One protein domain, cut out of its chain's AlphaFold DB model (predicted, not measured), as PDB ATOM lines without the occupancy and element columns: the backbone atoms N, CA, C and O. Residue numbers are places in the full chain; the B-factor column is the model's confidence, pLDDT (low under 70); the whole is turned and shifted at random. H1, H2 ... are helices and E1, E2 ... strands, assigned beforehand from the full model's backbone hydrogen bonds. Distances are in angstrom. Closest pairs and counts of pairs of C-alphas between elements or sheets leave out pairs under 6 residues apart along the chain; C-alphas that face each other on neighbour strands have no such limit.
ATOM      1  N   LYS A 239       8.992  26.230  24.299       84.88
ATOM      2  CA  LYS A 239       9.626  26.158  25.614       84.88
ATOM      3  C   LYS A 239       9.542  24.746  26.187       84.88
ATOM      4  O   LYS A 239      10.483  24.281  26.818       84.88
ATOM      5  N   SER A 240       8.407  24.085  25.998       87.69
ATOM      6  CA  SER A 240       8.225  22.681  26.351       87.69
ATOM      7  C   SER A 240       7.129  22.063  25.502       87.69
ATOM      8  O   SER A 240       6.215  22.751  25.043       87.69
ATOM      9  N   LEU A 241       7.235  20.752  25.336       91.00
ATOM     10  CA  LEU A 241       6.228  19.893  24.739       91.00
ATOM     11  C   LEU A 241       5.802  18.888  25.805       91.00
ATOM     12  O   LEU A 241       6.667  18.367  26.512       91.00
ATOM     13  N   ASP A 242       4.507  18.623  25.913       92.75
ATOM     14  CA  ASP A 242       3.963  17.540  26.730       92.75
ATOM     15  C   ASP A 242       2.935  16.747  25.922       92.75
ATOM     16  O   ASP A 242       2.103  17.322  25.215       92.75
ATOM     17  N   LEU A 243       2.988  15.421  26.036       91.12
ATOM     18  CA  LEU A 243       2.037  14.507  25.416       91.12
ATOM     19  C   LEU A 243       1.584  13.486  26.453       91.12
ATOM     20  O   LEU A 243       2.322  12.584  26.846       91.12
ATOM     21  N   LYS A 244       0.328  13.615  26.866       92.06
ATOM     22  CA  LYS A 244      -0.332  12.702  27.804       92.06
ATOM     23  C   LYS A 244      -0.919  11.505  27.077       92.06
ATOM     24  O   LYS A 244      -0.857  10.396  27.601       92.06
ATOM     25  N   HIS A 245      -1.460  11.717  25.878       90.81
ATOM     26  CA  HIS A 245      -1.962  10.667  24.994       90.81
ATOM     27  C   HIS A 245      -1.651  10.997  23.519       90.81
ATOM     28  O   HIS A 245      -1.686  12.176  23.167       90.81
ATOM     29  N   PRO A 246      -1.394   9.993  22.662       89.56
ATOM     30  CA  PRO A 246      -1.386   8.579  23.001       89.56
ATOM     31  C   PRO A 246      -0.074   8.200  23.713       89.56
ATOM     32  O   PRO A 246       1.023   8.616  23.359       89.56
ATOM     33  N   SER A 247      -0.217   7.432  24.783       86.44
ATOM     34  CA  SER A 247       0.836   6.933  25.663       86.44
ATOM     35  C   SER A 247       0.543   5.501  26.107       86.44
ATOM     36  O   SER A 247      -0.613   5.065  26.161       86.44
ATOM     37  N   VAL A 248       1.605   4.782  26.447       81.56
ATOM     38  CA  VAL A 248       1.574   3.466  27.091       81.56
ATOM     39  C   VAL A 248       0.833   3.565  28.434       81.56
ATOM     40  O   VAL A 248       1.251   4.309  29.315       81.56
ATOM     41  N   GLN A 249      -0.276   2.835  28.590       77.19
ATOM     42  CA  GLN A 249      -1.102   2.833  29.809       77.19
ATOM     43  C   GLN A 249      -0.654   1.773  30.823       77.19
ATOM     44  O   GLN A 249      -0.861   1.935  32.024       77.19
ATOM     45  N   TYR A 250      -0.047   0.679  30.348       66.69
ATOM     46  CA  TYR A 250       0.325  -0.464  31.192       66.69
ATOM     47  C   TYR A 250       1.818  -0.823  31.124       66.69
ATOM     48  O   TYR A 250       2.342  -1.150  30.068       66.69
ATOM     49  N   GLY A 251       2.512  -0.862  32.258       63.00
ATOM     50  CA  GLY A 251       3.937  -1.214  32.310       63.00
ATOM     51  C   GLY A 251       4.879  -0.055  31.966       63.00
ATOM     52  O   GLY A 251       4.464   0.952  31.405       63.00
ATOM     53  N   ASP A 252       6.155  -0.226  32.315       67.62
ATOM     54  CA  ASP A 252       7.122   0.880  32.415       67.62
ATOM     55  C   ASP A 252       8.136   0.936  31.259       67.62
ATOM     56  O   ASP A 252       9.118   1.669  31.345       67.62
ATOM     57  N   ASP A 253       7.957   0.141  30.196       69.62
ATOM     58  CA  ASP A 253       8.877   0.151  29.052       69.62
ATOM     59  C   ASP A 253       8.527   1.297  28.087       69.62
ATOM     60  O   ASP A 253       7.536   1.195  27.362       69.62
ATOM     61  N   PRO A 254       9.335   2.372  28.013       65.50
ATOM     62  CA  PRO A 254       9.067   3.499  27.123       65.50
ATOM     63  C   PRO A 254       9.237   3.152  25.636       65.50
ATOM     64  O   PRO A 254       8.881   3.960  24.780       65.50
ATOM     65  N   ASN A 255       9.808   1.989  25.308       71.81
ATOM     66  CA  ASN A 255      10.011   1.545  23.930       71.81
ATOM     67  C   ASN A 255       8.940   0.571  23.446       71.81
ATOM     68  O   ASN A 255       8.943   0.231  22.260       71.81
ATOM     69  N   ARG A 256       8.037   0.112  24.321       78.75
ATOM     70  CA  ARG A 256       6.953  -0.762  23.881       78.75
ATOM     71  C   ARG A 256       5.952   0.037  23.040       78.75
ATOM     72  O   ARG A 256       5.661   1.185  23.380       78.75
ATOM     73  N   PRO A 257       5.390  -0.553  21.979       82.81
ATOM     74  CA  PRO A 257       4.331   0.103  21.238       82.81
ATOM     75  C   PRO A 257       3.067   0.265  22.094       82.81
ATOM     76  O   PRO A 257       2.805  -0.511  23.019       82.81
ATOM     77  N   ILE A 258       2.283   1.276  21.745       86.38
ATOM     78  CA  ILE A 258       0.922   1.518  22.205       86.38
ATOM     79  C   ILE A 258       0.003   0.505  21.533       86.38
ATOM     80  O   ILE A 258      -0.148   0.523  20.321       86.38
ATOM     81  N   VAL A 259      -0.635  -0.367  22.303       82.75
ATOM     82  CA  VAL A 259      -1.502  -1.416  21.760       82.75
ATOM     83  C   VAL A 259      -2.950  -0.929  21.713       82.75
ATOM     84  O   VAL A 259      -3.503  -0.484  22.717       82.75
ATOM     85  N   VAL A 260      -3.589  -1.027  20.553       83.81
ATOM     86  CA  VAL A 260      -4.938  -0.528  20.283       83.81
ATOM     87  C   VAL A 260      -5.854  -1.674  19.860       83.81
ATOM     88  O   VAL A 260      -5.620  -2.350  18.858       83.81
ATOM     89  N   CYS A 261      -6.933  -1.870  20.612       81.88
ATOM     90  CA  CYS A 261      -7.985  -2.843  20.330       81.88
ATOM     91  C   CYS A 261      -9.135  -2.161  19.567       81.88
ATOM     92  O   CYS A 261      -9.925  -1.455  20.188       81.88
ATOM     93  N   VAL A 262      -9.274  -2.391  18.256       79.19
ATOM     94  CA  VAL A 262     -10.247  -1.660  17.405       79.19
ATOM     95  C   VAL A 262     -11.677  -2.210  17.457       79.19
ATOM     96  O   VAL A 262     -12.622  -1.451  17.322       79.19
ATOM     97  N   ASN A 263     -11.857  -3.517  17.652       81.94
ATOM     98  CA  ASN A 263     -13.171  -4.145  17.883       81.94
ATOM     99  C   ASN A 263     -13.067  -5.383  18.796       81.94
ATOM    100  O   ASN A 263     -13.860  -6.329  18.733       81.94
ATOM    101  N   ARG A 264     -12.014  -5.394  19.615       82.56
ATOM    102  CA  ARG A 264     -11.600  -6.514  20.454       82.56
ATOM    103  C   ARG A 264     -11.802  -6.143  21.916       82.56
ATOM    104  O   ARG A 264     -11.039  -5.357  22.463       82.56
ATOM    105  N   ALA A 265     -12.836  -6.681  22.548       79.50
ATOM    106  CA  ALA A 265     -13.176  -6.404  23.939       79.50
ATOM    107  C   ALA A 265     -12.678  -7.501  24.871       79.50
ATOM    108  O   ALA A 265     -12.841  -8.691  24.586       79.50
ATOM    109  N   ASN A 266     -12.146  -7.114  26.028       75.62
ATOM    110  CA  ASN A 266     -11.974  -8.061  27.120       75.62
ATOM    111  C   ASN A 266     -13.341  -8.605  27.552       75.62
ATOM    112  O   ASN A 266     -14.291  -7.856  27.770       75.62
ATOM    113  N   LYS A 267     -13.424  -9.927  27.712       69.44
ATOM    114  CA  LYS A 267     -14.628 -10.627  28.175       69.44
ATOM    115  C   LYS A 267     -14.998 -10.258  29.618       69.44
ATOM    116  O   LYS A 267     -16.141 -10.440  30.021       69.44
ATOM    117  N   THR A 268     -14.038  -9.765  30.402       63.72
ATOM    118  CA  THR A 268     -14.208  -9.390  31.811       63.72
ATOM    119  C   THR A 268     -13.666  -7.983  32.064       63.72
ATOM    120  O   THR A 268     -12.537  -7.661  31.704       63.72
ATOM    121  N   ALA A 269     -14.469  -7.138  32.716       59.94
ATOM    122  CA  ALA A 269     -14.104  -5.750  33.023       59.94
ATOM    123  C   ALA A 269     -13.032  -5.619  34.126       59.94
ATOM    124  O   ALA A 269     -12.428  -4.562  34.279       59.94
ATOM    125  N   GLU A 270     -12.810  -6.677  34.911       53.50
ATOM    126  CA  GLU A 270     -11.937  -6.674  36.095       53.50
ATOM    127  C   GLU A 270     -10.441  -6.819  35.775       53.50
ATOM    128  O   GLU A 270      -9.607  -6.594  36.651       53.50
ATOM    129  N   TYR A 271     -10.084  -7.195  34.544       55.31
ATOM    130  CA  TYR A 271      -8.691  -7.404  34.149       55.31
ATOM    131  C   TYR A 271      -8.214  -6.270  33.244       55.31
ATOM    132  O   TYR A 271      -8.926  -5.924  32.295       55.31
ATOM    133  N   PRO A 272      -7.016  -5.701  33.504       55.03
ATOM    134  CA  PRO A 272      -6.475  -4.632  32.679       55.03
ATOM    135  C   PRO A 272      -6.418  -5.106  31.229       55.03
ATOM    136  O   PRO A 272      -6.000  -6.235  30.947       55.03
ATOM    137  N   ASN A 273      -6.914  -4.262  30.327       60.22
ATOM    138  CA  ASN A 273      -6.948  -4.551  28.903       60.22
ATOM    139  C   ASN A 273      -5.547  -4.956  28.426       60.22
ATOM    140  O   ASN A 273      -4.552  -4.340  28.800       60.22
ATOM    141  N   ALA A 274      -5.470  -6.001  27.592       66.19
ATOM    142  CA  ALA A 274      -4.237  -6.315  26.862       66.19
ATOM    143  C   ALA A 274      -3.806  -5.141  25.954       66.19
ATOM    144  O   ALA A 274      -2.653  -5.061  25.543       66.19
ATOM    145  N   CYS A 275      -4.743  -4.226  25.697       78.38
ATOM    146  CA  CYS A 275      -4.574  -2.997  24.951       78.38
ATOM    147  C   CYS A 275      -4.464  -1.774  25.869       78.38
ATOM    148  O   CYS A 275      -5.142  -1.674  26.890       78.38
ATOM    149  N   ASP A 276      -3.661  -0.807  25.439       81.69
ATOM    150  CA  ASP A 276      -3.598   0.538  26.006       81.69
ATOM    151  C   ASP A 276      -4.859   1.343  25.716       81.69
ATOM    152  O   ASP A 276      -5.330   2.085  26.574       81.69
ATOM    153  N   TYR A 277      -5.421   1.161  24.521       82.81
ATOM    154  CA  TYR A 277      -6.639   1.832  24.080       82.81
ATOM    155  C   TYR A 277      -7.658   0.819  23.566       82.81
ATOM    156  O   TYR A 277      -7.310  -0.172  22.920       82.81
ATOM    157  N   GLY A 278      -8.931   1.097  23.831       77.44
ATOM    158  CA  GLY A 278     -10.059   0.267  23.425       77.44
ATOM    159  C   GLY A 278     -10.572  -0.697  24.510       77.44
ATOM    160  O   GLY A 278     -10.157  -0.595  25.668       77.44
ATOM    161  N   PRO A 279     -11.498  -1.619  24.172       76.69
ATOM    162  CA  PRO A 279     -12.071  -1.833  22.838       76.69
ATOM    163  C   PRO A 279     -12.703  -0.570  22.262       76.69
ATOM    164  O   PRO A 279     -13.630  -0.017  22.853       76.69
ATOM    165  N   MET A 280     -12.224  -0.134  21.104       78.56
ATOM    166  CA  MET A 280     -13.000   0.748  20.242       78.56
ATOM    167  C   MET A 280     -14.118  -0.103  19.646       78.56
ATOM    168  O   MET A 280     -13.987  -1.324  19.562       78.56
ATOM    169  N   MET A 281     -15.262   0.516  19.372       78.81
ATOM    170  CA  MET A 281     -16.378  -0.067  18.614       78.81
ATOM    171  C   MET A 281     -16.604  -1.594  18.797       78.81
ATOM    172  O   MET A 281     -16.628  -2.348  17.818       78.81
ATOM    173  N   PRO A 282     -16.752  -2.108  20.038       77.88
ATOM    174  CA  PRO A 282     -16.889  -3.542  20.263       77.88
ATOM    175  C   PRO A 282     -18.144  -4.088  19.574       77.88
ATOM    176  O   PRO A 282     -19.233  -3.532  19.708       77.88
ATOM    177  N   GLY A 283     -17.993  -5.198  18.849       76.00
ATOM    178  CA  GLY A 283     -19.085  -5.820  18.091       76.00
ATOM    179  C   GLY A 283     -19.373  -5.174  16.733       76.00
ATOM    180  O   GLY A 283     -20.237  -5.668  16.011       76.00
ATOM    181  N   VAL A 284     -18.648  -4.117  16.360       81.75
ATOM    182  CA  VAL A 284     -18.663  -3.585  14.997       81.75
ATOM    183  C   VAL A 284     -17.750  -4.440  14.119       81.75
ATOM    184  O   VAL A 284     -16.674  -4.895  14.530       81.75
ATOM    185  N   HIS A 285     -18.220  -4.713  12.905       76.31
ATOM    186  CA  HIS A 285     -17.464  -5.464  11.917       76.31
ATOM    187  C   HIS A 285     -16.165  -4.724  11.580       76.31
ATOM    188  O   HIS A 285     -16.202  -3.503  11.479       76.31
ATOM    189  N   ASN A 286     -15.047  -5.439  11.359       73.75
ATOM    190  CA  ASN A 286     -13.759  -4.796  11.064       73.75
ATOM    191  C   ASN A 286     -13.936  -3.711   9.991       73.75
ATOM    192  O   ASN A 286     -13.626  -2.569  10.290       73.75
ATOM    193  N   ASN A 287     -14.558  -4.042   8.834       75.00
ATOM    194  CA  ASN A 287     -14.821  -3.127   7.693       75.00
ATOM    195  C   ASN A 287     -15.451  -1.773   8.083       75.00
ATOM    196  O   ASN A 287     -15.221  -0.777   7.399       75.00
ATOM    197  N   ASP A 288     -16.199  -1.743   9.181       79.88
ATOM    198  CA  ASP A 288     -16.966  -0.589   9.642       79.88
ATOM    199  C   ASP A 288     -16.388   0.018  10.928       79.88
ATOM    200  O   ASP A 288     -16.884   1.033  11.409       79.88
ATOM    201  N   ALA A 289     -15.352  -0.598  11.503       80.69
ATOM    202  CA  ALA A 289     -14.690  -0.099  12.691       80.69
ATOM    203  C   ALA A 289     -13.728   1.038  12.329       80.69
ATOM    204  O   ALA A 289     -13.042   1.009  11.302       80.69
ATOM    205  N   HIS A 290     -13.697   2.049  13.185       85.00
ATOM    206  CA  HIS A 290     -12.859   3.228  13.068       85.00
ATOM    207  C   HIS A 290     -11.678   3.119  14.031       85.00
ATOM    208  O   HIS A 290     -11.767   2.505  15.098       85.00
ATOM    209  N   VAL A 291     -10.559   3.724  13.647       82.81
ATOM    210  CA  VAL A 291      -9.416   3.906  14.541       82.81
ATOM    211  C   VAL A 291      -9.625   5.205  15.310       82.81
ATOM    212  O   VAL A 291      -9.571   6.276  14.721       82.81
ATOM    213  N   GLU A 292      -9.836   5.116  16.620       86.19
ATOM    214  CA  GLU A 292     -10.127   6.266  17.482       86.19
ATOM    215  C   GLU A 292      -9.030   6.435  18.543       86.19
ATOM    216  O   GLU A 292      -8.904   5.600  19.427       86.19
ATOM    217  N   LEU A 293      -8.225   7.498  18.524       87.81
ATOM    218  CA  LEU A 293      -7.156   7.682  19.522       87.81
ATOM    219  C   LEU A 293      -7.387   8.904  20.395       87.81
ATOM    220  O   LEU A 293      -7.777   9.968  19.926       87.81
ATOM    221  N   TYR A 294      -7.069   8.777  21.680       90.38
ATOM    222  CA  TYR A 294      -6.983   9.946  22.547       90.38
ATOM    223  C   TYR A 294      -5.682  10.675  22.239       90.38
ATOM    224  O   TYR A 294      -4.611  10.064  22.193       90.38
ATOM    225  N   VAL A 295      -5.776  11.982  22.041       92.06
ATOM    226  CA  VAL A 295      -4.636  12.841  21.726       92.06
ATOM    227  C   VAL A 295      -4.721  14.042  22.648       92.06
ATOM    228  O   VAL A 295      -5.571  14.911  22.489       92.06
ATOM    229  N   VAL A 296      -3.892  14.056  23.684       93.62
ATOM    230  CA  VAL A 296      -3.972  15.066  24.743       93.62
ATOM    231  C   VAL A 296      -2.573  15.527  25.078       93.62
ATOM    232  O   VAL A 296      -1.711  14.707  25.387       93.62
ATOM    233  N   GLY A 297      -2.360  16.832  25.070       95.19
ATOM    234  CA  GLY A 297      -1.063  17.410  25.370       95.19
ATOM    235  C   GLY A 297      -1.067  18.922  25.244       95.19
ATOM    236  O   GLY A 297      -2.119  19.558  25.096       95.19
ATOM    237  N   ASP A 298       0.124  19.493  25.331       95.62
ATOM    238  CA  ASP A 298       0.313  20.924  25.205       95.62
ATOM    239  C   ASP A 298       1.678  21.307  24.625       95.62
ATOM    240  O   ASP A 298       2.670  20.578  24.680       95.62
ATOM    241  N   VAL A 299       1.685  22.487  24.014       94.38
ATOM    242  CA  VAL A 299       2.860  23.184  23.503       94.38
ATOM    243  C   VAL A 299       2.957  24.499  24.260       94.38
ATOM    244  O   VAL A 299       2.083  25.362  24.141       94.38
ATOM    245  N   VAL A 300       4.023  24.675  25.036       93.50
ATOM    246  CA  VAL A 300       4.294  25.928  25.747       93.50
ATOM    247  C   VAL A 300       5.242  26.768  24.906       93.50
ATOM    248  O   VAL A 300       6.312  26.312  24.518       93.50
ATOM    249  N   CYS A 301       4.878  28.014  24.642       90.38
ATOM    250  CA  CYS A 301       5.648  28.991  23.886       90.38
ATOM    251  C   CYS A 301       6.300  30.022  24.820       90.38
ATOM    252  O   CYS A 301       5.866  30.251  25.951       90.38
ATOM    253  N   ASN A 302       7.363  30.670  24.338       84.38
ATOM    254  CA  ASN A 302       8.020  31.744  25.086       84.38
ATOM    255  C   ASN A 302       7.190  33.043  25.088       84.38
ATOM    256  O   ASN A 302       7.065  33.694  26.134       84.38
ATOM    257  N   ASP A 303       6.569  33.369  23.951       86.12
ATOM    258  CA  ASP A 303       5.709  34.541  23.775       86.12
ATOM    259  C   ASP A 303       4.239  34.160  23.589       86.12
ATOM    260  O   ASP A 303       3.891  32.992  23.401       86.12
ATOM    261  N   ALA A 304       3.370  35.166  23.685       91.19
ATOM    262  CA  ALA A 304       1.938  34.992  23.504       91.19
ATOM    263  C   ALA A 304       1.625  34.570  22.061       91.19
ATOM    264  O   ALA A 304       2.146  35.132  21.102       91.19
ATOM    265  N   LEU A 305       0.737  33.598  21.903       92.50
ATOM    266  CA  LEU A 305       0.218  33.135  20.626       92.50
ATOM    267  C   LEU A 305      -0.694  34.196  20.012       92.50
ATOM    268  O   LEU A 305      -1.539  34.782  20.700       92.50
ATOM    269  N   ALA A 306      -0.577  34.399  18.705       90.88
ATOM    270  CA  ALA A 306      -1.484  35.243  17.948       90.88
ATOM    271  C   ALA A 306      -2.930  34.743  18.089       90.88
ATOM    272  O   ALA A 306      -3.154  33.532  18.207       90.88
ATOM    273  N   PRO A 307      -3.927  35.645  18.117       87.19
ATOM    274  CA  PRO A 307      -5.327  35.259  18.008       87.19
ATOM    275  C   PRO A 307      -5.545  34.363  16.790       87.19
ATOM    276  O   PRO A 307      -5.075  34.665  15.689       87.19
ATOM    277  N   PHE A 308      -6.260  33.269  17.009       83.88
ATOM    278  CA  PHE A 308      -6.850  32.460  15.956       83.88
ATOM    279  C   PHE A 308      -8.340  32.346  16.240       83.88
ATOM    280  O   PHE A 308      -8.773  32.435  17.393       83.88
ATOM    281  N   ASP A 309      -9.108  32.213  15.173       73.00
ATOM    282  CA  ASP A 309     -10.536  31.960  15.239       73.00
ATOM    283  C   ASP A 309     -10.775  30.442  15.176       73.00
ATOM    284  O   ASP A 309      -9.993  29.702  14.580       73.00
ATOM    285  N   SER A 310     -11.847  29.976  15.808       68.00
ATOM    286  CA  SER A 310     -12.318  28.590  15.732       68.00
ATOM    287  C   SER A 310     -13.218  28.347  14.510       68.00
ATOM    288  O   SER A 310     -13.932  27.347  14.462       68.00
ATOM    289  N   SER A 311     -13.262  29.288  13.561       67.31
ATOM    290  CA  SER A 311     -14.034  29.167  12.323       67.31
ATOM    291  C   SER A 311     -13.343  28.296  11.272       67.31
ATOM    292  O   SER A 311     -12.136  28.064  11.315       67.31
ATOM    293  N   ASP A 312     -14.124  27.859  10.279       59.56
ATOM    294  CA  ASP A 312     -13.705  26.953   9.192       59.56
ATOM    295  C   ASP A 312     -12.722  27.582   8.196       59.56
ATOM    296  O   ASP A 312     -12.238  26.914   7.279       59.56
ATOM    297  N   ALA A 313     -12.446  28.880   8.325       64.75
ATOM    298  CA  ALA A 313     -11.530  29.567   7.436       64.75
ATOM    299  C   ALA A 313     -10.078  29.137   7.722       64.75
ATOM    300  O   ALA A 313      -9.703  28.988   8.888       64.75
ATOM    301  N   PRO A 314      -9.227  28.994   6.685       66.75
ATOM    302  CA  PRO A 314      -7.797  28.785   6.867       66.75
ATOM    303  C   PRO A 314      -7.218  29.832   7.822       66.75
ATOM    304  O   PRO A 314      -7.259  31.031   7.542       66.75
ATOM    305  N   GLN A 315      -6.681  29.377   8.953       74.12
ATOM    306  CA  GLN A 315      -6.110  30.264   9.956       74.12
ATOM    307  C   GLN A 315      -4.657  30.574   9.564       74.12
ATOM    308  O   GLN A 315      -3.805  29.686   9.610       74.12
ATOM    309  N   PRO A 316      -4.301  31.824   9.212       76.50
ATOM    310  CA  PRO A 316      -2.913  32.166   8.874       76.50
ATOM    311  C   PRO A 316      -1.963  32.003  10.075       76.50
ATOM    312  O   PRO A 316      -0.745  31.923   9.902       76.50
ATOM    313  N   ASN A 317      -2.535  31.956  11.282       82.75
ATOM    314  CA  ASN A 317      -1.828  31.937  12.554       82.75
ATOM    315  C   ASN A 317      -1.754  30.558  13.213       82.75
ATOM    316  O   ASN A 317      -1.081  30.432  14.232       82.75
ATOM    317  N   LEU A 318      -2.441  29.547  12.680       84.81
ATOM    318  CA  LEU A 318      -2.460  28.215  13.269       84.81
ATOM    319  C   LEU A 318      -2.731  27.163  12.198       84.81
ATOM    320  O   LEU A 318      -3.731  27.217  11.493       84.81
ATOM    321  N   TYR A 319      -1.839  26.192  12.094       83.38
ATOM    322  CA  TYR A 319      -1.991  25.034  11.228       83.38
ATOM    323  C   TYR A 319      -1.579  23.796  12.009       83.38
ATOM    324  O   TYR A 319      -0.607  23.836  12.762       83.38
ATOM    325  N   GLY A 320      -2.283  22.690  11.814       83.69
ATOM    326  CA  GLY A 320      -1.834  21.412  12.332       83.69
ATOM    327  C   GLY A 320      -2.280  20.253  11.466       83.69
ATOM    328  O   GLY A 320      -3.188  20.371  10.646       83.69
ATOM    329  N   GLU A 321      -1.588  19.144  11.648       85.81
ATOM    330  CA  GLU A 321      -1.773  17.895  10.928       85.81
ATOM    331  C   GLU A 321      -1.709  16.776  11.959       85.81
ATOM    332  O   GLU A 321      -0.743  16.705  12.715       85.81
ATOM    333  N   LEU A 322      -2.731  15.927  12.001       88.56
ATOM    334  CA  LEU A 322      -2.781  14.755  12.865       88.56
ATOM    335  C   LEU A 322      -3.020  13.533  11.987       88.56
ATOM    336  O   LEU A 322      -4.072  13.428  11.352       88.56
ATOM    337  N   THR A 323      -2.034  12.646  11.925       87.69
ATOM    338  CA  THR A 323      -2.036  11.481  11.046       87.69
ATOM    339  C   THR A 323      -1.446  10.252  11.736       87.69
ATOM    340  O   THR A 323      -0.624  10.347  12.650       87.69
ATOM    341  N   VAL A 324      -1.864   9.076  11.278       86.56
ATOM    342  CA  VAL A 324      -1.154   7.813  11.500       86.56
ATOM    343  C   VAL A 324      -0.613   7.299  10.166       86.56
ATOM    344  O   VAL A 324      -1.191   7.557   9.109       86.56
ATOM    345  N   ILE A 325       0.541   6.640  10.178       82.00
ATOM    346  CA  ILE A 325       1.273   6.264   8.964       82.00
ATOM    347  C   ILE A 325       1.724   4.804   9.087       82.00
ATOM    348  O   ILE A 325       2.448   4.473  10.023       82.00
ATOM    349  N   PRO A 326       1.342   3.917   8.157       76.31
ATOM    350  CA  PRO A 326       1.848   2.556   8.120       76.31
ATOM    351  C   PRO A 326       3.202   2.529   7.388       76.31
ATOM    352  O   PRO A 326       3.265   2.792   6.181       76.31
ATOM    353  N   PRO A 327       4.311   2.186   8.061       67.25
ATOM    354  CA  PRO A 327       5.633   2.318   7.475       67.25
ATOM    355  C   PRO A 327       5.845   1.379   6.275       67.25
ATOM    356  O   PRO A 327       6.425   1.792   5.273       67.25
ATOM    357  N   ALA A 328       5.373   0.127   6.306       62.44
ATOM    358  CA  ALA A 328       5.759  -0.828   5.259       62.44
ATOM    359  C   ALA A 328       5.010  -0.657   3.922       62.44
ATOM    360  O   ALA A 328       5.548  -1.025   2.881       62.44
ATOM    361  N   THR A 329       3.792  -0.109   3.922       60.97
ATOM    362  CA  THR A 329       2.983   0.069   2.696       60.97
ATOM    363  C   THR A 329       2.999   1.499   2.165       60.97
ATOM    364  O   THR A 329       2.642   1.721   1.010       60.97
ATOM    365  N   GLY A 330       3.377   2.473   3.000       62.22
ATOM    366  CA  GLY A 330       3.124   3.883   2.725       62.22
ATOM    367  C   GLY A 330       1.628   4.226   2.767       62.22
ATOM    368  O   GLY A 330       0.778   3.375   3.033       62.22
ATOM    369  N   GLY A 331       1.314   5.498   2.513       69.44
ATOM    370  CA  GLY A 331      -0.021   6.070   2.723       69.44
ATOM    371  C   GLY A 331      -0.088   6.905   4.002       69.44
ATOM    372  O   GLY A 331       0.768   6.787   4.874       69.44
ATOM    373  N   VAL A 332      -1.071   7.800   4.096       76.19
ATOM    374  CA  VAL A 332      -1.262   8.672   5.264       76.19
ATOM    375  C   VAL A 332      -2.723   8.626   5.668       76.19
ATOM    376  O   VAL A 332      -3.608   8.751   4.823       76.19
ATOM    377  N   CYS A 333      -2.953   8.474   6.964       81.62
ATOM    378  CA  CYS A 333      -4.268   8.392   7.566       81.62
ATOM    379  C   CYS A 333      -4.536   9.612   8.435       81.62
ATOM    380  O   CYS A 333      -4.136   9.606   9.597       81.62
ATOM    381  N   PRO A 334      -5.132  10.685   7.888       84.38
ATOM    382  CA  PRO A 334      -5.462  11.876   8.658       84.38
ATOM    383  C   PRO A 334      -6.695  11.670   9.535       84.38
ATOM    384  O   PRO A 334      -7.582  10.886   9.201       84.38
ATOM    385  N   VAL A 335      -6.770  12.435  10.624       81.44
ATOM    386  CA  VAL A 335      -8.001  12.577  11.409       81.44
ATOM    387  C   VAL A 335      -9.145  13.114  10.528       81.44
ATOM    388  O   VAL A 335      -8.941  13.988   9.680       81.44
ATOM    389  N   ILE A 336     -10.351  12.583  10.713       72.94
ATOM    390  CA  ILE A 336     -11.566  12.877   9.949       72.94
ATOM    391  C   ILE A 336     -12.567  13.623  10.857       72.94
ATOM    392  O   ILE A 336     -12.712  13.263  12.023       72.94
ATOM    393  N   PRO A 337     -13.301  14.631  10.337       59.69
ATOM    394  CA  PRO A 337     -13.176  15.187   8.993       59.69
ATOM    395  C   PRO A 337     -11.914  16.044   8.818       59.69
ATOM    396  O   PRO A 337     -11.486  16.744   9.732       59.69
ATOM    397  N   ILE A 338     -11.364  16.005   7.596       53.94
ATOM    398  CA  ILE A 338     -10.137  16.695   7.135       53.94
ATOM    399  C   ILE A 338     -10.312  18.234   7.101       53.94
ATOM    400  O   ILE A 338      -9.381  18.989   6.826       53.94
ATOM    401  N   GLU A 339     -11.513  18.732   7.391       53.28
ATOM    402  CA  GLU A 339     -11.817  20.158   7.405       53.28
ATOM    403  C   GLU A 339     -11.313  20.781   8.715       53.28
ATOM    404  O   GLU A 339     -11.558  20.253   9.799       53.28
ATOM    405  N   GLY A 340     -10.604  21.915   8.627       53.47
ATOM    406  CA  GLY A 340      -9.863  22.542   9.737       53.47
ATOM    407  C   GLY A 340     -10.650  22.786  11.034       53.47
ATOM    408  O   GLY A 340     -10.041  23.002  12.080       53.47
ATOM    409  N   LYS A 341     -11.982  22.680  10.996       63.34
ATOM    410  CA  LYS A 341     -12.881  22.727  12.149       63.34
ATOM    411  C   LYS A 341     -12.599  21.641  13.187       63.34
ATOM    412  O   LYS A 341     -12.608  21.953  14.375       63.34
ATOM    413  N   THR A 342     -12.316  20.404  12.762       68.75
ATOM    414  CA  THR A 342     -12.084  19.278  13.684       68.75
ATOM    415  C   THR A 342     -10.877  19.583  14.548       68.75
ATOM    416  O   THR A 342     -11.010  19.702  15.757       68.75
ATOM    417  N   LEU A 343      -9.726  19.863  13.930       74.88
ATOM    418  CA  LEU A 343      -8.512  20.215  14.661       74.88
ATOM    419  C   LEU A 343      -8.747  21.407  15.600       74.88
ATOM    420  O   LEU A 343      -8.511  21.283  16.796       74.88
ATOM    421  N   LEU A 344      -9.249  22.533  15.081       78.88
ATOM    422  CA  LEU A 344      -9.415  23.767  15.859       78.88
ATOM    423  C   LEU A 344     -10.380  23.610  17.042       78.88
ATOM    424  O   LEU A 344     -10.156  24.234  18.076       78.88
ATOM    425  N   SER A 345     -11.413  22.770  16.923       84.50
ATOM    426  CA  SER A 345     -12.371  22.515  18.010       84.50
ATOM    427  C   SER A 345     -11.753  21.817  19.226       84.50
ATOM    428  O   SER A 345     -12.245  21.980  20.344       84.50
ATOM    429  N   HIS A 346     -10.633  21.119  19.029       88.31
ATOM    430  CA  HIS A 346      -9.873  20.458  20.088       88.31
ATOM    431  C   HIS A 346      -8.681  21.280  20.581       88.31
ATOM    432  O   HIS A 346      -7.946  20.819  21.456       88.31
ATOM    433  N   LEU A 347      -8.475  22.488  20.047       88.75
ATOM    434  CA  LEU A 347      -7.407  23.383  20.472       88.75
ATOM    435  C   LEU A 347      -7.931  24.435  21.449       88.75
ATOM    436  O   LEU A 347      -8.951  25.084  21.231       88.75
ATOM    437  N   ALA A 348      -7.179  24.652  22.520       91.25
ATOM    438  CA  ALA A 348      -7.424  25.711  23.485       91.25
ATOM    439  C   ALA A 348      -6.135  26.478  23.762       91.25
ATOM    440  O   ALA A 348      -5.032  25.953  23.629       91.25
ATOM    441  N   VAL A 349      -6.270  27.737  24.165       92.75
ATOM    442  CA  VAL A 349      -5.134  28.585  24.526       92.75
ATOM    443  C   VAL A 349      -5.297  29.058  25.961       92.75
ATOM    444  O   VAL A 349      -6.388  29.461  26.365       92.75
ATOM    445  N   SER A 350      -4.215  29.011  26.737       95.50
ATOM    446  CA  SER A 350      -4.186  29.531  28.106       95.50
ATOM    447  C   SER A 350      -4.521  31.027  28.169       95.50
ATOM    448  O   SER A 350      -4.394  31.764  27.192       95.50
ATOM    449  N   ALA A 351      -4.908  31.515  29.350       93.94
ATOM    450  CA  ALA A 351      -5.272  32.923  29.541       93.94
ATOM    451  C   ALA A 351      -4.130  33.908  29.212       93.94
ATOM    452  O   ALA A 351      -4.383  34.993  28.695       93.94
ATOM    453  N   ASP A 352      -2.875  33.526  29.469       93.19
ATOM    454  CA  ASP A 352      -1.678  34.305  29.102       93.19
ATOM    455  C   ASP A 352      -1.266  34.134  27.630       93.19
ATOM    456  O   ASP A 352      -0.308  34.750  27.162       93.19
ATOM    457  N   ARG A 353      -2.005  33.294  26.902       94.19
ATOM    458  CA  ARG A 353      -1.793  32.897  25.519       94.19
ATOM    459  C   ARG A 353      -0.468  32.205  25.239       94.19
ATOM    460  O   ARG A 353      -0.077  32.138  24.083       94.19
ATOM    461  N   LYS A 354       0.230  31.689  26.247       94.12
ATOM    462  CA  LYS A 354       1.535  31.038  26.057       94.12
ATOM    463  C   LYS A 354       1.462  29.530  25.906       94.12
ATOM    464  O   LYS A 354       2.444  28.936  25.489       94.12
ATOM    465  N   THR A 355       0.335  28.908  26.211       95.69
ATOM    466  CA  THR A 355       0.167  27.461  26.097       95.69
ATOM    467  C   THR A 355      -0.929  27.164  25.091       95.69
ATOM    468  O   THR A 355      -2.063  27.605  25.272       95.69
ATOM    469  N   LEU A 356      -0.587  26.407  24.051       94.75
ATOM    470  CA  LEU A 356      -1.544  25.773  23.155       94.75
ATOM    471  C   LEU A 356      -1.805  24.358  23.665       94.75
ATOM    472  O   LEU A 356      -0.907  23.525  23.674       94.75
ATOM    473  N   MET A 357      -3.028  24.096  24.090       95.06
ATOM    474  CA  MET A 357      -3.491  22.787  24.531       95.06
ATOM    475  C   MET A 357      -4.238  22.124  23.382       95.06
ATOM    476  O   MET A 357      -5.022  22.785  22.702       95.06
ATOM    477  N   PHE A 358      -4.033  20.828  23.194       92.44
ATOM    478  CA  PHE A 358      -4.805  20.016  22.263       92.44
ATOM    479  C   PHE A 358      -5.433  18.843  23.014       92.44
ATOM    480  O   PHE A 358      -4.784  18.231  23.866       92.44
ATOM    481  N   ASN A 359      -6.717  18.584  22.774       92.50
ATOM    482  CA  ASN A 359      -7.499  17.691  23.623       92.50
ATOM    483  C   ASN A 359      -8.588  16.932  22.852       92.50
ATOM    484  O   ASN A 359      -9.708  17.422  22.713       92.50
ATOM    485  N   TRP A 360      -8.264  15.705  22.459       91.94
ATOM    486  CA  TRP A 360      -9.190  14.629  22.100       91.94
ATOM    487  C   TRP A 360      -9.336  13.691  23.307       91.94
ATOM    488  O   TRP A 360      -8.516  12.776  23.479       91.94
ATOM    489  N   PRO A 361     -10.282  13.969  24.224       87.50
ATOM    490  CA  PRO A 361     -10.302  13.356  25.543       87.50
ATOM    491  C   PRO A 361     -10.806  11.904  25.530       87.50
ATOM    492  O   PRO A 361     -11.707  11.559  24.760       87.50
ATOM    493  N   PRO A 362     -10.319  11.065  26.467       81.62
ATOM    494  CA  PRO A 362     -10.944   9.781  26.754       81.62
ATOM    495  C   PRO A 362     -12.365   9.953  27.321       81.62
ATOM    496  O   PRO A 362     -12.675  10.993  27.915       81.62
ATOM    497  N   PRO A 363     -13.217   8.913  27.243       77.38
ATOM    498  CA  PRO A 363     -14.445   8.847  28.023       77.38
ATOM    499  C   PRO A 363     -14.148   9.054  29.507       77.38
ATOM    500  O   PRO A 363     -13.202   8.480  30.056       77.38
ATOM    501  N   ASN A 364     -14.948   9.879  30.185       75.00
ATOM    502  CA  ASN A 364     -14.732  10.108  31.609       75.00
ATOM    503  C   ASN A 364     -15.306   8.949  32.447       75.00
ATOM    504  O   ASN A 364     -16.233   8.250  32.040       75.00
ATOM    505  N   LYS A 365     -14.792   8.769  33.671       65.81
ATOM    506  CA  LYS A 365     -15.255   7.711  34.596       65.81
ATOM    507  C   LYS A 365     -16.739   7.820  34.983       65.81
ATOM    508  O   LYS A 365     -17.293   6.862  35.508       65.81
ATOM    509  N   ASN A 366     -17.366   8.968  34.726       70.56
ATOM    510  CA  ASN A 366     -18.772   9.239  35.023       70.56
ATOM    511  C   ASN A 366     -19.694   8.954  33.821       70.56
ATOM    512  O   ASN A 366     -20.881   9.263  33.889       70.56
ATOM    513  N   GLY A 367     -19.167   8.381  32.734       59.19
ATOM    514  CA  GLY A 367     -19.951   7.951  31.577       59.19
ATOM    515  C   GLY A 367     -20.226   9.031  30.530       59.19
ATOM    516  O   GLY A 367     -21.052   8.798  29.652       59.19
ATOM    517  N   ALA A 368     -19.565  10.195  30.579       72.81
ATOM    518  CA  ALA A 368     -19.591  11.098  29.429       72.81
ATOM    519  C   ALA A 368     -18.827  10.449  28.271       72.81
ATOM    520  O   ALA A 368     -17.700   9.976  28.464       72.81
ATOM    521  N   ALA A 369     -19.446  10.447  27.089       71.44
ATOM    522  CA  ALA A 369     -18.794  10.035  25.857       71.44
ATOM    523  C   ALA A 369     -17.519  10.874  25.684       71.44
ATOM    524  O   ALA A 369     -17.568  12.099  25.804       71.44
ATOM    525  N   GLY A 370     -16.378  10.205  25.511       81.56
ATOM    526  CA  GLY A 370     -15.148  10.882  25.106       81.56
ATOM    527  C   GLY A 370     -15.311  11.482  23.712       81.56
ATOM    528  O   GLY A 370     -16.346  11.296  23.074       81.56
ATOM    529  N   ASP A 371     -14.277  12.166  23.241       88.69
ATOM    530  CA  ASP A 371     -14.259  12.742  21.894       88.69
ATOM    531  C   ASP A 371     -12.896  12.438  21.247       88.69
ATOM    532  O   ASP A 371     -12.010  13.299  21.205       88.69
ATOM    533  N   PRO A 372     -12.646  11.153  20.914       89.25
ATOM    534  CA  PRO A 372     -11.363  10.708  20.382       89.25
ATOM    535  C   PRO A 372     -11.108  11.251  18.972       89.25
ATOM    536  O   PRO A 372     -12.029  11.549  18.219       89.25
ATOM    537  N   ALA A 373      -9.835  11.316  18.580       89.62
ATOM    538  CA  ALA A 373      -9.452  11.572  17.201       89.62
ATOM    539  C   ALA A 373      -9.803  10.350  16.344       89.62
ATOM    540  O   ALA A 373      -9.210   9.286  16.521       89.62
ATOM    541  N   ASP A 374     -10.756  10.513  15.432       88.75
ATOM    542  CA  ASP A 374     -11.214   9.474  14.510       88.75
ATOM    543  C   ASP A 374     -10.388   9.502  13.213       88.75
ATOM    544  O   ASP A 374     -10.400  10.482  12.476       88.75
ATOM    545  N   PHE A 375      -9.660   8.428  12.923       85.94
ATOM    546  CA  PHE A 375      -8.850   8.256  11.710       85.94
ATOM    547  C   PHE A 375      -9.590   7.471  10.610       85.94
ATOM    548  O   PHE A 375      -9.012   7.144   9.573       85.94
ATOM    549  N   GLY A 376     -10.872   7.166  10.813       84.25
ATOM    550  CA  GLY A 376     -11.738   6.480   9.865       84.25
ATOM    551  C   GLY A 376     -11.491   4.977   9.736       84.25
ATOM    552  O   GLY A 376     -10.594   4.386  10.341       84.25
ATOM    553  N   ASN A 377     -12.311   4.350   8.890       78.62
ATOM    554  CA  ASN A 377     -12.247   2.921   8.571       78.62
ATOM    555  C   ASN A 377     -11.303   2.583   7.398       78.62
ATOM    556  O   ASN A 377     -10.810   1.464   7.298       78.62
ATOM    557  N   ILE A 378     -11.030   3.529   6.495       60.19
ATOM    558  CA  ILE A 378     -10.189   3.297   5.303       60.19
ATOM    559  C   ILE A 378      -8.762   2.914   5.705       60.19
ATOM    560  O   ILE A 378      -8.115   2.102   5.043       60.19
ATOM    561  N   CYS A 379      -8.296   3.476   6.815       64.69
ATOM    562  CA  CYS A 379      -6.924   3.355   7.259       64.69
ATOM    563  C   CYS A 379      -6.495   1.926   7.505       64.69
ATOM    564  O   CYS A 379      -5.495   1.486   6.960       64.69
ATOM    565  N   TRP A 380      -7.278   1.149   8.230       61.38
ATOM    566  CA  TRP A 380      -6.882  -0.223   8.513       61.38
ATOM    567  C   TRP A 380      -7.213  -1.180   7.339       61.38
ATOM    568  O   TRP A 380      -6.524  -2.184   7.173       61.38
ATOM    569  N   GLN A 381      -8.184  -0.864   6.461       60.84
ATOM    570  CA  GLN A 381      -8.506  -1.692   5.279       60.84
ATOM    571  C   GLN A 381      -7.382  -1.726   4.236       60.84
ATOM    572  O   GLN A 381      -7.193  -2.737   3.561       60.84
ATOM    573  N   GLN A 382      -6.652  -0.619   4.081       54.34
ATOM    574  CA  GLN A 382      -5.590  -0.491   3.078       54.34
ATOM    575  C   GLN A 382      -4.299  -1.225   3.460       54.34
ATOM    576  O   GLN A 382      -3.396  -1.346   2.633       54.34
ATOM    577  N   VAL A 383      -4.196  -1.702   4.701       54.66
ATOM    578  CA  VAL A 383      -2.908  -2.017   5.325       54.66
ATOM    579  C   VAL A 383      -2.989  -3.286   6.169       54.66
ATOM    580  O   VAL A 383      -2.300  -3.396   7.178       54.66
ATOM    581  N   ALA A 384      -3.833  -4.240   5.765       50.12
ATOM    582  CA  ALA A 384      -4.153  -5.477   6.489       50.12
ATOM    583  C   ALA A 384      -2.941  -6.300   7.010       50.12
ATOM    584  O   ALA A 384      -3.141  -7.208   7.811       50.12
ATOM    585  N   ASN A 385      -1.715  -5.925   6.631       52.97
ATOM    586  CA  ASN A 385      -0.462  -6.641   6.828       52.97
ATOM    587  C   ASN A 385       0.564  -5.874   7.702       52.97
ATOM    588  O   ASN A 385       1.691  -6.335   7.861       52.97
ATOM    589  N   ASN A 386       0.232  -4.684   8.229       54.34
ATOM    590  CA  ASN A 386       1.103  -3.946   9.157       54.34
ATOM    591  C   ASN A 386       0.336  -3.586  10.420       54.34
ATOM    592  O   ASN A 386      -0.489  -2.665  10.404       54.34
ATOM    593  N   SER A 387       0.649  -4.227  11.543       61.25
ATOM    594  CA  SER A 387       0.096  -3.740  12.799       61.25
ATOM    595  C   SER A 387       0.900  -2.601  13.400       61.25
ATOM    596  O   SER A 387       0.295  -1.901  14.186       61.25
ATOM    597  N   LEU A 388       2.166  -2.337  13.031       76.44
ATOM    598  CA  LEU A 388       2.917  -1.169  13.528       76.44
ATOM    599  C   LEU A 388       2.640   0.097  12.712       76.44
ATOM    600  O   LEU A 388       2.766   0.089  11.493       76.44
ATOM    601  N   TRP A 389       2.324   1.187  13.402       82.25
ATOM    602  CA  TRP A 389       1.970   2.480  12.831       82.25
ATOM    603  C   TRP A 389       2.749   3.602  13.504       82.25
ATOM    604  O   TRP A 389       2.904   3.646  14.729       82.25
ATOM    605  N   ASP A 390       3.204   4.544  12.692       85.50
ATOM    606  CA  ASP A 390       3.765   5.792  13.160       85.50
ATOM    607  C   ASP A 390       2.646   6.777  13.469       85.50
ATOM    608  O   ASP A 390       1.698   6.940  12.705       85.50
ATOM    609  N   PHE A 391       2.758   7.437  14.612       89.12
ATOM    610  CA  PHE A 391       1.928   8.565  14.979       89.12
ATOM    611  C   PHE A 391       2.623   9.839  14.512       89.12
ATOM    612  O   PHE A 391       3.846   9.944  14.629       89.12
ATOM    613  N   LEU A 392       1.858  10.804  14.011       88.81
ATOM    614  CA  LEU A 392       2.361  12.119  13.654       88.81
ATOM    615  C   LEU A 392       1.335  13.197  14.012       88.81
ATOM    616  O   LEU A 392       0.255  13.269  13.436       88.81
ATOM    617  N   LEU A 393       1.715  14.100  14.909       90.88
ATOM    618  CA  LEU A 393       1.025  15.366  15.136       90.88
ATOM    619  C   LEU A 393       2.002  16.504  14.857       90.88
ATOM    620  O   LEU A 393       3.014  16.611  15.540       90.88
ATOM    621  N   LYS A 394       1.710  17.365  13.883       89.44
ATOM    622  CA  LYS A 394       2.451  18.606  13.617       89.44
ATOM    623  C   LYS A 394       1.583  19.801  13.959       89.44
ATOM    624  O   LYS A 394       0.404  19.830  13.618       89.44
ATOM    625  N   ILE A 395       2.181  20.812  14.569       88.75
ATOM    626  CA  ILE A 395       1.529  22.069  14.917       88.75
ATOM    627  C   ILE A 395       2.456  23.225  14.537       88.75
ATOM    628  O   ILE A 395       3.633  23.253  14.893       88.75
ATOM    629  N   HIS A 396       1.899  24.200  13.831       87.81
ATOM    630  CA  HIS A 396       2.518  25.474  13.505       87.81
ATOM    631  C   HIS A 396       1.646  26.596  14.061       87.81
ATOM    632  O   HIS A 396       0.509  26.751  13.625       87.81
ATOM    633  N   ALA A 397       2.174  27.403  14.977       89.81
ATOM    634  CA  ALA A 397       1.429  28.502  15.588       89.81
ATOM    635  C   ALA A 397       2.201  29.823  15.486       89.81
ATOM    636  O   ALA A 397       3.395  29.872  15.762       89.81
ATOM    637  N   THR A 398       1.536  30.904  15.092       89.50
ATOM    638  CA  THR A 398       2.127  32.248  15.038       89.50
ATOM    639  C   THR A 398       2.049  32.903  16.414       89.50
ATOM    640  O   THR A 398       1.032  32.798  17.097       89.50
ATOM    641  N   THR A 399       3.096  33.609  16.825       87.19
ATOM    642  CA  THR A 399       3.133  34.410  18.058       87.19
ATOM    643  C   THR A 399       2.916  35.892  17.778       87.19
ATOM    644  O   THR A 399       2.991  36.343  16.634       87.19
ATOM    645  N   VAL A 400       2.647  36.661  18.829       85.00
ATOM    646  CA  VAL A 400       2.603  38.123  18.803       85.00
ATOM    647  C   VAL A 400       3.679  38.715  19.699       85.00
ATOM    648  O   VAL A 400       3.989  38.184  20.765       85.00
ATOM    649  N   ASP A 401       4.242  39.836  19.266       76.94
ATOM    650  CA  ASP A 401       5.174  40.616  20.068       76.94
ATOM    651  C   ASP A 401       4.447  41.452  21.144       76.94
ATOM    652  O   ASP A 401       3.225  41.399  21.312       76.94
ATOM    653  N   ARG A 402       5.199  42.280  21.880       73.81
ATOM    654  CA  ARG A 402       4.644  43.163  22.926       73.81
ATOM    655  C   ARG A 402       3.669  44.220  22.398       73.81
ATOM    656  O   ARG A 402       2.940  44.807  23.192       73.81
ATOM    657  N   THR A 403       3.685  44.494  21.097       74.50
ATOM    658  CA  THR A 403       2.778  45.434  20.425       74.50
ATOM    659  C   THR A 403       1.526  44.743  19.880       74.50
ATOM    660  O   THR A 403       0.606  45.421  19.430       74.50
ATOM    661  N   GLY A 404       1.464  43.407  19.953       77.62
ATOM    662  CA  GLY A 404       0.385  42.599  19.389       77.62
ATOM    663  C   GLY A 404       0.570  42.277  17.903       77.62
ATOM    664  O   GLY A 404      -0.326  41.686  17.304       77.62
ATOM    665  N   ALA A 405       1.701  42.648  17.296       77.19
ATOM    666  CA  ALA A 405       2.004  42.340  15.903       77.19
ATOM    667  C   ALA A 405       2.510  40.900  15.765       77.19
ATOM    668  O   ALA A 405       3.231  40.408  16.633       77.19
ATOM    669  N   ALA A 406       2.143  40.222  14.670       79.19
ATOM    670  CA  ALA A 406       2.637  38.878  14.375       79.19
ATOM    671  C   ALA A 406       4.174  38.875  14.348       79.19
ATOM    672  O   ALA A 406       4.780  39.685  13.647       79.19
ATOM    673  N   SER A 407       4.786  37.980  15.123       75.62
ATOM    674  CA  SER A 407       6.231  37.978  15.346       75.62
ATOM    675  C   SER A 407       6.925  36.863  14.566       75.62
ATOM    676  O   SER A 407       7.673  37.136  13.630       75.62
ATOM    677  N   TYR A 408       6.655  35.598  14.894       78.00
ATOM    678  CA  TYR A 408       7.275  34.438  14.246       78.00
ATOM    679  C   TYR A 408       6.382  33.192  14.392       78.00
ATOM    680  O   TYR A 408       5.353  33.228  15.067       78.00
ATOM    681  N   LYS A 409       6.759  32.079  13.745       82.62
ATOM    682  CA  LYS A 409       6.055  30.790  13.844       82.62
ATOM    683  C   LYS A 409       6.789  29.829  14.781       82.62
ATOM    684  O   LYS A 409       7.997  29.658  14.655       82.62
ATOM    685  N   VAL A 410       6.051  29.201  15.687       85.88
ATOM    686  CA  VAL A 410       6.482  28.072  16.515       85.88
ATOM    687  C   VAL A 410       6.117  26.781  15.802       85.88
ATOM    688  O   VAL A 410       4.980  26.635  15.355       85.88
ATOM    689  N   TYR A 411       7.072  25.858  15.717       86.56
ATOM    690  CA  TYR A 411       6.858  24.505  15.212       86.56
ATOM    691  C   TYR A 411       6.982  23.488  16.345       86.56
ATOM    692  O   TYR A 411       7.951  23.518  17.104       86.56
ATOM    693  N   ALA A 412       6.004  22.595  16.439       89.75
ATOM    694  CA  ALA A 412       6.006  21.456  17.340       89.75
ATOM    695  C   ALA A 412       5.577  20.202  16.575       89.75
ATOM    696  O   ALA A 412       4.633  20.247  15.783       89.75
ATOM    697  N   ALA A 413       6.247  19.085  16.824       89.00
ATOM    698  CA  ALA A 413       5.896  17.799  16.259       89.00
ATOM    699  C   ALA A 413       5.987  16.683  17.302       89.00
ATOM    700  O   ALA A 413       6.891  16.646  18.131       89.00
ATOM    701  N   PHE A 414       5.059  15.742  17.230       90.50
ATOM    702  CA  PHE A 414       5.025  14.534  18.038       90.50
ATOM    703  C   PHE A 414       5.039  13.370  17.065       90.50
ATOM    704  O   PHE A 414       4.123  13.260  16.250       90.50
ATOM    705  N   LEU A 415       6.092  12.554  17.088       88.38
ATOM    706  CA  LEU A 415       6.254  11.508  16.089       88.38
ATOM    707  C   LEU A 415       6.938  10.236  16.584       88.38
ATOM    708  O   LEU A 415       7.742  10.262  17.517       88.38
ATOM    709  N   SER A 416       6.610   9.121  15.931       83.50
ATOM    710  CA  SER A 416       7.101   7.793  16.307       83.50
ATOM    711  C   SER A 416       8.573   7.528  15.984       83.50
ATOM    712  O   SER A 416       9.311   6.976  16.808       83.50
ATOM    713  N   GLU A 417       9.023   7.944  14.801       73.19
ATOM    714  CA  GLU A 417      10.388   7.716  14.317       73.19
ATOM    715  C   GLU A 417      11.195   9.014  14.346       73.19
ATOM    716  O   GLU A 417      11.144   9.820  13.420       73.19
ATOM    717  N   LEU A 418      11.972   9.217  15.411       60.25
ATOM    718  CA  LEU A 418      12.893  10.348  15.513       60.25
ATOM    719  C   LEU A 418      14.342   9.890  15.342       60.25
ATOM    720  O   LEU A 418      14.798   9.073  16.147       60.25
ATOM    721  N   PRO A 419      15.105  10.452  14.380       52.38
ATOM    722  CA  PRO A 419      16.551  10.256  14.355       52.38
ATOM    723  C   PRO A 419      17.205  10.821  15.629       52.38
ATOM    724  O   PRO A 419      18.153  10.227  16.137       52.38
ATOM    725  N   THR A 420      16.645  11.905  16.184       56.34
ATOM    726  CA  THR A 420      16.994  12.527  17.475       56.34
ATOM    727  C   THR A 420      15.817  13.379  17.960       56.34
ATOM    728  O   THR A 420      15.240  14.107  17.159       56.34
ATOM    729  N   ALA A 421      15.449  13.306  19.243       62.22
ATOM    730  CA  ALA A 421      14.454  14.216  19.818       62.22
ATOM    731  C   ALA A 421      15.066  15.610  20.008       62.22
ATOM    732  O   ALA A 421      16.123  15.725  20.629       62.22
ATOM    733  N   THR A 422      14.400  16.638  19.488       69.38
ATOM    734  CA  THR A 422      14.796  18.049  19.620       69.38
ATOM    735  C   THR A 422      13.769  18.793  20.472       69.38
ATOM    736  O   THR A 422      12.692  18.276  20.758       69.38
ATOM    737  N   VAL A 423      14.035  20.040  20.858       71.12
ATOM    738  CA  VAL A 423      13.021  20.900  21.507       71.12
ATOM    739  C   VAL A 423      11.711  21.020  20.726       71.12
ATOM    740  O   VAL A 423      10.667  21.191  21.341       71.12
ATOM    741  N   GLN A 424      11.738  20.922  19.394       82.56
ATOM    742  CA  GLN A 424      10.537  20.988  18.554       82.56
ATOM    743  C   GLN A 424       9.853  19.634  18.391       82.56
ATOM    744  O   GLN A 424       8.766  19.583  17.823       82.56
ATOM    745  N   GLN A 425      10.481  18.543  18.830       85.69
ATOM    746  CA  GLN A 425      10.072  17.194  18.480       85.69
ATOM    747  C   GLN A 425      10.016  16.282  19.703       85.69
ATOM    748  O   GLN A 425      11.024  16.013  20.355       85.69
ATOM    749  N   MET A 426       8.843  15.725  19.972       86.31
ATOM    750  CA  MET A 426       8.651  14.718  21.008       86.31
ATOM    751  C   MET A 426       8.493  13.331  20.389       86.31
ATOM    752  O   MET A 426       7.726  13.140  19.445       86.31
ATOM    753  N   LYS A 427       9.207  12.346  20.947       86.31
ATOM    754  CA  LYS A 427       9.054  10.944  20.551       86.31
ATOM    755  C   LYS A 427       7.760  10.380  21.118       86.31
ATOM    756  O   LYS A 427       7.535  10.459  22.322       86.31
ATOM    757  N   VAL A 428       6.969   9.750  20.261       87.38
ATOM    758  CA  VAL A 428       5.774   8.990  20.638       87.38
ATOM    759  C   VAL A 428       6.066   7.505  20.427       87.38
ATOM    760  O   VAL A 428       6.778   7.154  19.490       87.38
ATOM    761  N   PRO A 429       5.610   6.585  21.287       86.56
ATOM    762  CA  PRO A 429       5.688   5.172  20.949       86.56
ATOM    763  C   PRO A 429       4.854   4.867  19.695       86.56
ATOM    764  O   PRO A 429       3.807   5.468  19.469       86.56
ATOM    765  N   GLN A 430       5.300   3.909  18.887       85.44
ATOM    766  CA  GLN A 430       4.505   3.418  17.758       85.44
ATOM    767  C   GLN A 430       3.203   2.786  18.229       85.44
ATOM    768  O   GLN A 430       3.105   2.329  19.363       85.44
ATOM    769  N   ILE A 431       2.224   2.730  17.341       85.62
ATOM    770  CA  ILE A 431       0.910   2.159  17.609       85.62
ATOM    771  C   ILE A 431       0.849   0.755  17.007       85.62
ATOM    772  O   ILE A 431       1.316   0.551  15.894       85.62
ATOM    773  N   VAL A 432       0.289  -0.205  17.743       81.81
ATOM    774  CA  VAL A 432      -0.006  -1.562  17.283       81.81
ATOM    775  C   VAL A 432      -1.498  -1.830  17.311       81.81
ATOM    776  O   VAL A 432      -2.091  -1.797  18.385       81.81
ATOM    777  N   PHE A 433      -2.107  -2.164  16.174       80.25
ATOM    778  CA  PHE A 433      -3.501  -2.623  16.151       80.25
ATOM    779  C   PHE A 433      -3.587  -4.129  16.391       80.25
ATOM    780  O   PHE A 433      -3.138  -4.935  15.578       80.25
ATOM    781  N   GLN A 434      -4.187  -4.521  17.512       76.69
ATOM    782  CA  GLN A 434      -4.304  -5.923  17.889       76.69
ATOM    783  C   GLN A 434      -5.577  -6.543  17.306       76.69
ATOM    784  O   GLN A 434      -6.694  -6.199  17.700       76.69
ATOM    785  N   LEU A 435      -5.400  -7.487  16.379       78.06
ATOM    786  CA  LEU A 435      -6.502  -8.102  15.624       78.06
ATOM    787  C   LEU A 435      -6.455  -9.634  15.596       78.06
ATOM    788  O   LEU A 435      -7.454 -10.261  15.237       78.06
TER     789      LEU A 435
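What this domain is: This is residues 239 to 435 of the 650 residues of an uncharacterized protein of Burkholderia dabaoshanensis (UniProt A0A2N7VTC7). With little regular structure, two sheets stand partly face to face as a sandwich: antiparallel E1 E3 E6 E5, and a branched, mixed sheet with the long hairpin E7 and E8. Mostly strand, it has 70 of 197 printed residues in ten named strands and two named helices, H1 after E4 and H2 after E6. It is compact, radius of gyration of the C-alphas 17.5 A, spanning 59 by 37 by 32 A.

Where its parts are: E1, residues 240 to 245, begins at C-alpha (8.225, 22.681, 26.351). E3 is 295 to 300, E6 355 to 360, E7 388 to 400, 39.6 A long, and E8 406 to 415, ending at C-alpha (6.254, 11.508, 16.089). Other elements are passed over.

How they stand to each other: In the hairpin E7 and E8, N 395 and O 412 are within hydrogen-bond range, 2.8 A. The closest C-alphas of E3 and E8, Val 299 and Ala 412, are 7.1 A apart.

The domain as a whole: The printed part has no cut; residues 261 to 294 form a long link; 46 residues are under pLDDT 70.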